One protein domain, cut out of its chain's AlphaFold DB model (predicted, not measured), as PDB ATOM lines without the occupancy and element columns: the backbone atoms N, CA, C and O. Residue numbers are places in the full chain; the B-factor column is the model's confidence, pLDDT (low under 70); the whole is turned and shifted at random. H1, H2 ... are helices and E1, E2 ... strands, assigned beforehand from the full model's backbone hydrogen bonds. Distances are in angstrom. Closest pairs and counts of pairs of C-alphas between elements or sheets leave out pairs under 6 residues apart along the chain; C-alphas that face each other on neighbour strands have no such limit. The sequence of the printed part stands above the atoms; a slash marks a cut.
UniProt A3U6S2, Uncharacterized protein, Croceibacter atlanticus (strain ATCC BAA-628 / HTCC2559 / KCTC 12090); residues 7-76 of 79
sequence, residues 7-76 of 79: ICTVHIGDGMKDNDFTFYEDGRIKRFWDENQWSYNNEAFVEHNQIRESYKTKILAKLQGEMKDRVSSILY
ATOM      1  N   ILE A   7     278.068 286.299 269.417       94.56
ATOM      2  CA  ILE A   7     277.796 287.730 269.581       94.56
ATOM      3  C   ILE A   7     277.755 288.061 271.074       94.56
ATOM      4  O   ILE A   7     278.507 288.907 271.554       94.56
ATOM      5  N   CYS A   8     276.853 287.406 271.810       96.31
ATOM      6  CA  CYS A   8     276.713 287.551 273.256       96.31
ATOM      7  C   CYS A   8     275.825 286.455 273.858       96.31
ATOM      8  O   CYS A   8     275.081 285.773 273.149       96.31
ATOM      9  N   THR A   9     275.863 286.350 275.187       97.19
ATOM     10  CA  THR A   9     274.908 285.577 275.988       97.19
ATOM     11  C   THR A   9     274.131 286.520 276.902       97.19
ATOM     12  O   THR A   9     274.711 287.392 277.548       97.19
ATOM     13  N   VAL A  10     272.807 286.360 276.949       97.25
ATOM     14  CA  VAL A  10     271.902 287.196 277.743       97.25
ATOM     15  C   VAL A  10     271.121 286.344 278.730       97.25
ATOM     16  O   VAL A  10     270.312 285.507 278.334       97.25
ATOM     17  N   HIS A  11     271.316 286.627 280.016       96.44
ATOM     18  CA  HIS A  11     270.629 285.961 281.122       96.44
ATOM     19  C   HIS A  11     269.318 286.682 281.455       96.44
ATOM     20  O   HIS A  11     269.344 287.850 281.867       96.44
ATOM     21  N   ILE A  12     268.170 286.018 281.299       95.62
ATOM     22  CA  ILE A  12     266.836 286.573 281.616       95.62
ATOM     23  C   ILE A  12     266.070 285.782 282.687       95.62
ATOM     24  O   ILE A  12     264.869 286.025 282.874       95.62
ATOM     25  N   GLY A  13     266.747 284.852 283.366       90.25
ATOM     26  CA  GLY A  13     266.234 284.119 284.525       90.25
ATOM     27  C   GLY A  13     265.808 285.027 285.686       90.25
ATOM     28  O   GLY A  13     266.110 286.224 285.715       90.25
ATOM     29  N   ASP A  14     265.075 284.458 286.639       86.25
ATOM     30  CA  ASP A  14     264.508 285.154 287.807       86.25
ATOM     31  C   ASP A  14     265.271 284.880 289.118       86.25
ATOM     32  O   ASP A  14     264.787 285.190 290.205       86.25
ATOM     33  N   GLY A  15     266.482 284.325 289.014       78.69
ATOM     34  CA  GLY A  15     267.369 284.013 290.137       78.69
ATOM     35  C   GLY A  15     267.120 282.649 290.783       78.69
ATOM     36  O   GLY A  15     268.002 282.154 291.475       78.69
ATOM     37  N   MET A  16     265.961 282.023 290.543       82.00
ATOM     38  CA  MET A  16     265.699 280.632 290.942       82.00
ATOM     39  C   MET A  16     265.807 279.653 289.775       82.00
ATOM     40  O   MET A  16     266.038 278.467 290.003       82.00
ATOM     41  N   LYS A  17     265.593 280.134 288.549       87.38
ATOM     42  CA  LYS A  17     265.713 279.347 287.324       87.38
ATOM     43  C   LYS A  17     266.551 280.089 286.302       87.38
ATOM     44  O   LYS A  17     266.297 281.273 286.038       87.38
ATOM     45  N   ASP A  18     267.466 279.364 285.681       92.00
ATOM     46  CA  ASP A  18     268.229 279.885 284.562       92.00
ATOM     47  C   ASP A  18     267.361 279.958 283.305       92.00
ATOM     48  O   ASP A  18     266.447 279.158 283.076       92.00
ATOM     49  N   ASN A  19     267.616 280.983 282.496       95.50
ATOM     50  CA  ASN A  19     266.995 281.150 281.190       95.50
ATOM     51  C   ASN A  19     267.854 282.113 280.377       95.50
ATOM     52  O   ASN A  19     267.683 283.335 280.437       95.50
ATOM     53  N   ASP A  20     268.778 281.532 279.633       97.00
ATOM     54  CA  ASP A  20     269.865 282.217 278.964       97.00
ATOM     55  C   ASP A  20     269.766 282.012 277.462       97.00
ATOM     56  O   ASP A  20     269.373 280.947 276.979       97.00
ATOM     57  N   PHE A  21     270.139 283.044 276.713       97.88
ATOM     58  CA  PHE A  21     270.127 283.035 275.257       97.88
ATOM     59  C   PHE A  21     271.497 283.437 274.739       97.88
ATOM     60  O   PHE A  21     271.945 284.551 274.992       97.88
ATOM     61  N   THR A  22     272.147 282.537 274.012       97.94
ATOM     62  CA  THR A  22     273.402 282.792 273.302       97.94
ATOM     63  C   THR A  22     273.101 283.029 271.831       97.94
ATOM     64  O   THR A  22     272.456 282.200 271.187       97.94
ATOM     65  N   PHE A  23     273.558 284.166 271.318       97.00
ATOM     66  CA  PHE A  23     273.390 284.591 269.933       97.00
ATOM     67  C   PHE A  23     274.696 284.408 269.171       97.00
ATOM     68  O   PHE A  23     275.763 284.744 269.686       97.00
ATOM     69  N   TYR A  24     274.602 283.910 267.944       95.88
ATOM     70  CA  TYR A  24     275.749 283.606 267.093       95.88
ATOM     71  C   TYR A  24     275.759 284.515 265.860       95.88
ATOM     72  O   TYR A  24     274.711 284.977 265.410       95.88
ATOM     73  N   GLU A  25     276.948 284.774 265.309       93.69
ATOM     74  CA  GLU A  25     277.147 285.617 264.117       93.69
ATOM     75  C   GLU A  25     276.335 285.146 262.898       93.69
ATOM     76  O   GLU A  25     275.946 285.955 262.061       93.69
ATOM     77  N   ASP A  26     276.070 283.843 262.802       92.44
ATOM     78  CA  ASP A  26     275.313 283.210 261.716       92.44
ATOM     79  C   ASP A  26     273.786 283.254 261.909       92.44
ATOM     80  O   ASP A  26     273.039 282.702 261.102       92.44
ATOM     81  N   GLY A  27     273.312 283.907 262.973       93.06
ATOM     82  CA  GLY A  27     271.894 284.035 263.291       93.06
ATOM     83  C   GLY A  27     271.303 282.860 264.070       93.06
ATOM     84  O   GLY A  27     270.119 282.905 264.409       93.06
ATOM     85  N   ARG A  28     272.091 281.828 264.413       95.31
ATOM     86  CA  ARG A  28     271.635 280.787 265.344       95.31
ATOM     87  C   ARG A  28     271.397 281.377 266.734       95.31
ATOM     88  O   ARG A  28     272.017 282.361 267.146       95.31
ATOM     89  N   ILE A  29     270.509 280.726 267.484       97.50
ATOM     90  CA  ILE A  29     270.220 281.056 268.880       97.50
ATOM     91  C   ILE A  29     270.266 279.762 269.689       97.50
ATOM     92  O   ILE A  29     269.537 278.818 269.387       97.50
ATOM     93  N   LYS A  30     271.102 279.709 270.727       97.69
ATOM     94  CA  LYS A  30     271.114 278.613 271.705       97.69
ATOM     95  C   LYS A  30     270.454 279.095 272.985       97.69
ATOM     96  O   LYS A  30     270.828 280.134 273.523       97.69
ATOM     97  N   ARG A  31     269.479 278.340 273.479       97.31
ATOM     98  CA  ARG A  31     268.824 278.590 274.758       97.31
ATOM     99  C   ARG A  31     269.316 277.587 275.789       97.31
ATOM    100  O   ARG A  31     269.355 276.397 275.492       97.31
ATOM    101  N   PHE A  32     269.624 278.068 276.986       97.25
ATOM    102  CA  PHE A  32     269.878 277.260 278.176       97.25
ATOM    103  C   PHE A  32     268.835 277.608 279.239       97.25
ATOM    104  O   PHE A  32     268.570 278.790 279.448       97.25
ATOM    105  N   TRP A  33     268.169 276.633 279.858       95.94
ATOM    106  CA  TRP A  33     267.127 276.933 280.843       95.94
ATOM    107  C   TRP A  33     266.860 275.819 281.854       95.94
ATOM    108  O   TRP A  33     267.006 274.626 281.573       95.94
ATOM    109  N   ASP A  34     266.308 276.228 282.992       93.62
ATOM    110  CA  ASP A  34     265.707 275.327 283.967       93.62
ATOM    111  C   ASP A  34     264.191 275.319 283.816       93.62
ATOM    112  O   ASP A  34     263.518 276.355 283.812       93.62
ATOM    113  N   GLU A  35     263.614 274.132 283.687       88.88
ATOM    114  CA  GLU A  35     262.170 273.988 283.557       88.88
ATOM    115  C   GLU A  35     261.512 273.927 284.940       88.88
ATOM    116  O   GLU A  35     260.554 274.655 285.237       88.88
ATOM    117  N   ASN A  36     262.041 273.079 285.819       86.88
ATOM    118  CA  ASN A  36     261.528 272.857 287.167       86.88
ATOM    119  C   ASN A  36     262.585 272.195 288.062       86.88
ATOM    120  O   ASN A  36     263.694 271.914 287.626       86.88
ATOM    121  N   GLN A  37     262.214 271.908 289.312       83.31
ATOM    122  CA  GLN A  37     263.125 271.357 290.318       83.31
ATOM    123  C   GLN A  37     263.662 269.937 290.038       83.31
ATOM    124  O   GLN A  37     264.415 269.388 290.835       83.31
ATOM    125  N   TRP A  38     263.225 269.312 288.951       88.00
ATOM    126  CA  TRP A  38     263.647 267.987 288.506       88.00
ATOM    127  C   TRP A  38     264.242 268.018 287.090       88.00
ATOM    128  O   TRP A  38     264.643 266.977 286.579       88.00
ATOM    129  N   SER A  39     264.274 269.190 286.449       87.44
ATOM    130  CA  SER A  39     264.692 269.388 285.060       87.44
ATOM    131  C   SER A  39     265.480 270.692 284.963       87.44
ATOM    132  O   SER A  39     264.915 271.778 284.789       87.44
ATOM    133  N   TYR A  40     266.793 270.544 285.122       90.38
ATOM    134  CA  TYR A  40     267.786 271.612 285.114       90.38
ATOM    135  C   TYR A  40     268.741 271.448 283.940       90.38
ATOM    136  O   TYR A  40     268.913 270.339 283.431       90.38
ATOM    137  N   ASN A  41     269.432 272.529 283.585       92.88
ATOM    138  CA  ASN A  41     270.490 272.529 282.573       92.88
ATOM    139  C   ASN A  41     270.023 272.074 281.179       92.88
ATOM    140  O   ASN A  41     270.772 271.420 280.448       92.88
ATOM    141  N   ASN A  42     268.781 272.381 280.802       95.25
ATOM    142  CA  ASN A  42     268.303 272.065 279.461       95.25
ATOM    143  C   ASN A  42     268.976 272.994 278.455       95.25
ATOM    144  O   ASN A  42     269.046 274.199 278.686       95.25
ATOM    145  N   GLU A  43     269.408 272.459 277.316       96.62
ATOM    146  CA  GLU A  43     269.951 273.263 276.229       96.62
ATOM    147  C   GLU A  43     269.443 272.820 274.859       96.62
ATOM    148  O   GLU A  43     269.312 271.631 274.577       96.62
ATOM    149  N   ALA A  44     269.152 273.791 273.996       96.88
ATOM    150  CA  ALA A  44     268.725 273.537 272.625       96.88
ATOM    151  C   ALA A  44     268.990 274.747 271.727       96.88
ATOM    152  O   ALA A  44     268.958 275.894 272.182       96.88
ATOM    153  N   PHE A  45     269.190 274.497 270.434       97.19
ATOM    154  CA  PHE A  45     269.049 275.545 269.429       97.19
ATOM    155  C   PHE A  45     267.567 275.841 269.212       97.19
ATOM    156  O   PHE A  45     266.755 274.920 269.118       97.19
ATOM    157  N   VAL A  46     267.224 277.125 269.163       97.06
ATOM    158  CA  VAL A  46     265.851 277.602 268.993       97.06
ATOM    159  C   VAL A  46     265.777 278.615 267.861       97.06
ATOM    160  O   VAL A  46     266.708 279.383 267.630       97.06
ATOM    161  N   GLU A  47     264.646 278.642 267.172       96.25
ATOM    162  CA  GLU A  47     264.356 279.660 266.169       96.25
ATOM    163  C   GLU A  47     263.783 280.924 266.813       96.25
ATOM    164  O   GLU A  47     263.121 280.883 267.855       96.25
ATOM    165  N   HIS A  48     263.964 282.067 266.150       95.00
ATOM    166  CA  HIS A  48     263.427 283.357 266.594       95.00
ATOM    167  C   HIS A  48     261.899 283.335 266.823       95.00
ATOM    168  O   HIS A  48     261.383 284.089 267.652       95.00
ATOM    169  N   ASN A  49     261.167 282.466 266.115       95.00
ATOM    170  CA  ASN A  49     259.718 282.285 266.242       95.00
ATOM    171  C   ASN A  49     259.307 281.425 267.465       95.00
ATOM    172  O   ASN A  49     258.169 281.523 267.921       95.00
ATOM    173  N   GLN A  50     260.228 280.646 268.046       96.31
ATOM    174  CA  GLN A  50     260.000 279.831 269.249       96.31
ATOM    175  C   GLN A  50     260.207 280.639 270.540       96.31
ATOM    176  O   GLN A  50     259.825 280.207 271.633       96.31
ATOM    177  N   ILE A  51     260.811 281.827 270.438       96.44
ATOM    178  CA  ILE A  51     261.080 282.713 271.569       96.44
ATOM    179  C   ILE A  51     259.864 283.604 271.814       96.44
ATOM    180  O   ILE A  51     259.444 284.371 270.951       96.44
ATOM    181  N   ARG A  52     259.315 283.546 273.032       96.00
ATOM    182  CA  ARG A  52     258.181 284.387 273.444       96.00
ATOM    183  C   ARG A  52     258.540 285.872 273.340       96.00
ATOM    184  O   ARG A  52     259.613 286.270 273.787       96.00
ATOM    185  N   GLU A  53     257.606 286.705 272.882       96.94
ATOM    186  CA  GLU A  53     257.821 288.160 272.778       96.94
ATOM    187  C   GLU A  53     258.236 288.798 274.114       96.94
ATOM    188  O   GLU A  53     259.134 289.634 274.160       96.94
ATOM    189  N   SER A  54     257.686 288.333 275.242       96.38
ATOM    190  CA  SER A  54     258.106 288.813 276.566       96.38
ATOM    191  C   SER A  54     259.575 288.515 276.887       96.38
ATOM    192  O   SER A  54     260.205 289.271 277.626       96.38
ATOM    193  N   TYR A  55     260.145 287.438 276.338       96.88
ATOM    194  CA  TYR A  55     261.564 287.117 276.485       96.88
ATOM    195  C   TYR A  55     262.410 287.979 275.558       96.88
ATOM    196  O   TYR A  55     263.397 288.543 276.021       96.88
ATOM    197  N   LYS A  56     261.985 288.182 274.305       97.75
ATOM    198  CA  LYS A  56     262.662 289.094 273.369       97.75
ATOM    199  C   LYS A  56     262.790 290.504 273.943       97.75
ATOM    200  O   LYS A  56     263.887 291.059 273.960       97.75
ATOM    201  N   THR A  57     261.715 291.036 274.529       97.31
ATOM    202  CA  THR A  57     261.740 292.337 275.214       97.31
ATOM    203  C   THR A  57     262.749 292.366 276.363       97.31
ATOM    204  O   THR A  57     263.521 293.316 276.470       97.31
ATOM    205  N   LYS A  58     262.795 291.324 277.210       97.00
ATOM    206  CA  LYS A  58     263.783 291.229 278.305       97.00
ATOM    207  C   LYS A  58     265.220 291.151 277.789       97.00
ATOM    208  O   LYS A  58     266.099 291.770 278.382       97.00
ATOM    209  N   ILE A  59     265.450 290.410 276.707       97.50
ATOM    210  CA  ILE A  59     266.767 290.273 276.079       97.50
ATOM    211  C   ILE A  59     267.233 291.642 275.574       97.50
ATOM    212  O   ILE A  59     268.285 292.126 275.983       97.50
ATOM    213  N   LEU A  60     266.417 292.316 274.760       97.50
ATOM    214  CA  LEU A  60     266.760 293.617 274.176       97.50
ATOM    215  C   LEU A  60     266.875 294.745 275.209       97.50
ATOM    216  O   LEU A  60     267.582 295.723 274.969       97.50
ATOM    217  N   ALA A  61     266.199 294.630 276.353       97.19
ATOM    218  CA  ALA A  61     266.335 295.575 277.460       97.19
ATOM    219  C   ALA A  61     267.702 295.487 278.165       97.19
ATOM    220  O   ALA A  61     268.112 296.453 278.801       97.19
ATOM    221  N   LYS A  62     268.409 294.354 278.052       96.50
ATOM    222  CA  LYS A  62     269.742 294.143 278.647       96.50
ATOM    223  C   LYS A  62     270.896 294.537 277.728       96.50
ATOM    224  O   LYS A  62     272.043 294.528 278.164       96.50
ATOM    225  N   LEU A  63     270.605 294.863 276.471       96.38
ATOM    226  CA  LEU A  63     271.598 295.181 275.453       96.38
ATOM    227  C   LEU A  63     271.554 296.666 275.087       96.38
ATOM    228  O   LEU A  63     270.530 297.335 275.236       96.38
ATOM    229  N   GLN A  64     272.669 297.171 274.562       94.62
ATOM    230  CA  GLN A  64     272.812 298.550 274.099       94.62
ATOM    231  C   GLN A  64     273.750 298.639 272.889       94.62
ATOM    232  O   GLN A  64     274.578 297.752 272.678       94.62
ATOM    233  N   GLY A  65     273.623 299.723 272.119       95.56
ATOM    234  CA  GLY A  65     274.452 299.994 270.944       95.56
ATOM    235  C   GLY A  65     274.368 298.902 269.877       95.56
ATOM    236  O   GLY A  65     273.356 298.213 269.758       95.56
ATOM    237  N   GLU A  66     275.471 298.714 269.154       94.25
ATOM    238  CA  GLU A  66     275.578 297.766 268.038       94.25
ATOM    239  C   GLU A  66     275.154 296.341 268.424       94.25
ATOM    240  O   GLU A  66     274.456 295.669 267.673       94.25
ATOM    241  N   MET A  67     275.491 295.880 269.633       93.62
ATOM    242  CA  MET A  67     275.102 294.546 270.099       93.62
ATOM    243  C   MET A  67     273.579 294.371 270.155       93.62
ATOM    244  O   MET A  67     273.064 293.311 269.800       93.62
ATOM    245  N   LYS A  68     272.847 295.413 270.573       96.38
ATOM    246  CA  LYS A  68     271.381 295.392 270.590       96.38
ATOM    247  C   LYS A  68     270.820 295.315 269.177       96.38
ATOM    248  O   LYS A  68     269.899 294.535 268.952       96.38
ATOM    249  N   ASP A  69     271.379 296.081 268.249       95.44
ATOM    250  CA  ASP A  69     270.918 296.118 266.859       95.44
ATOM    251  C   ASP A  69     271.119 294.758 266.178       95.44
ATOM    252  O   ASP A  69     270.208 294.236 265.534       95.44
ATOM    253  N   ARG A  70     272.274 294.128 266.414       95.44
ATOM    254  CA  ARG A  70     272.603 292.794 265.893       95.44
ATOM    255  C   ARG A  70     271.714 291.697 266.470       95.44
ATOM    256  O   ARG A  70     271.209 290.858 265.736       95.44
ATOM    257  N   VAL A  71     271.473 291.704 267.779       96.88
ATOM    258  CA  VAL A  71     270.545 290.740 268.391       96.88
ATOM    259  C   VAL A  71     269.103 291.002 267.947       96.88
ATOM    260  O   VAL A  71     268.339 290.060 267.739       96.88
ATOM    261  N   SER A  72     268.722 292.264 267.742       96.81
ATOM    262  CA  SER A  72     267.394 292.625 267.243       96.81
ATOM    263  C   SER A  72     267.141 292.083 265.838       96.81
ATOM    264  O   SER A  72     266.048 291.573 265.597       96.81
ATOM    265  N   SER A  73     268.119 292.142 264.927       96.31
ATOM    266  CA  SER A  73     267.951 291.593 263.572       96.31
ATOM    267  C   SER A  73     267.805 290.067 263.566       96.31
ATOM    268  O   SER A  73     267.064 289.532 262.747       96.31
ATOM    269  N   ILE A  74     268.439 289.371 264.515       96.50
ATOM    270  CA  ILE A  74     268.291 287.919 264.695       96.50
ATOM    271  C   ILE A  74     266.913 287.564 265.279       96.50
ATOM    272  O   ILE A  74     266.292 286.586 264.870       96.50
ATOM    273  N   LEU A  75     266.411 288.346 266.239       96.62
ATOM    274  CA  LEU A  75     265.111 288.100 266.881       96.62
ATOM    275  C   LEU A  75     263.905 288.471 266.001       96.62
ATOM    276  O   LEU A  75     262.807 287.927 266.196       96.62
ATOM    277  N   TYR A  76     264.114 289.393 265.062       95.75
ATOM    278  CA  TYR A  76     263.109 289.932 264.150       95.75
ATOM    279  C   TYR A  76     263.662 289.998 262.713       95.75
ATOM    280  O   TYR A  76     263.863 291.095 262.185       95.75
TER     281      TYR A  76
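Overview. This is residues 7 to 76 of the 79 residues of an uncharacterized protein of Croceibacter atlanticus (strain ATCC BAA-628 / HTCC2559 / KCTC 12090) (UniProt A3U6S2). A sheet of four antiparallel strands makes a wall, and a pair of short helices, H1 and H2, packs side by side over one face of it, across E1 and E2; the other face is bare. The helices leave E4 uncovered, and the link from E3 to E4 reaches one end of the long axis, with H2 toward the other. The printed part has 70 residues, with four named strands followed by two named helices, E1 E2 E3 E4 H1 H2. The sheet's order is E1 - E2 - E3 - E4, and the class is mixed, helices and strands. The whole is compact, with a radius of gyration of the C-alphas of 11.8 A, yet elongated in outline, spanning 37 by 21 by 19 A.

Along the chain. E1 is residues 7 to 11, 13.7 A long, and begins at C-alpha 7 at (277.796, 287.730, 269.581). E2, residues 19 to 24, is 16.8 A long, and E3, residues 29 to 33, is 13.0 A. E4 is residues 42 to 45 and ends at C-alpha 45 at (269.049, 275.545, 269.429). H1 is residues 53 to 61, 12.2 A long. H2, residues 65 to 75, is 15.7 A long and ends at C-alpha 75 at (265.111, 288.100, 266.881).

Arrangement. The four strands form a meander, each strand the antiparallel neighbour of the one before, and each successive pair is a hairpin. Between E1 and E2, at 175 degrees, N 10 and O 21 are 2.8 A apart, within hydrogen-bond range. Between E2 and E3, at 162 degrees, N 22 and O 30 are 2.8 A apart, and between E3 and E4, at 168 degrees, N 31 and O 44 are 2.8 A apart, both within that range. E1 and E4 are the edge strands and are apart. H1 and H2 are on the same face of the sheet, in two layers, helices on one face of a sheet. Both lie over E1 and E2 and run across the strands: on the local plane H1 stands at 67 degrees to E1, and H2 at 81 degrees. The height over the sheet is 10.5 A for H1 and 9.4 A for H2. The closest C-alphas of E1 and H1 are those of Val 10 and Ile 59, 6.2 A apart; those of E2 and H2 are Phe 23 and Val 71, 6.9 A apart. H1 and H2 form a helical hairpin: they touch, with the C-alphas of Leu 60 and Lys 68 closest at 6.1 A, and run opposite ways at a shallow tilt of 16 degrees. Every O i to N i+4 pair is within hydrogen-bond range in H1 and H2.

Size, cuts and confidence. The two C-alphas farthest apart are those of Trp 38 and Gly 65, at 38.1 A. The printed part has no cut, and no link is long. The mean pLDDT of the printed part is 94.5, and no printed residue is under 70.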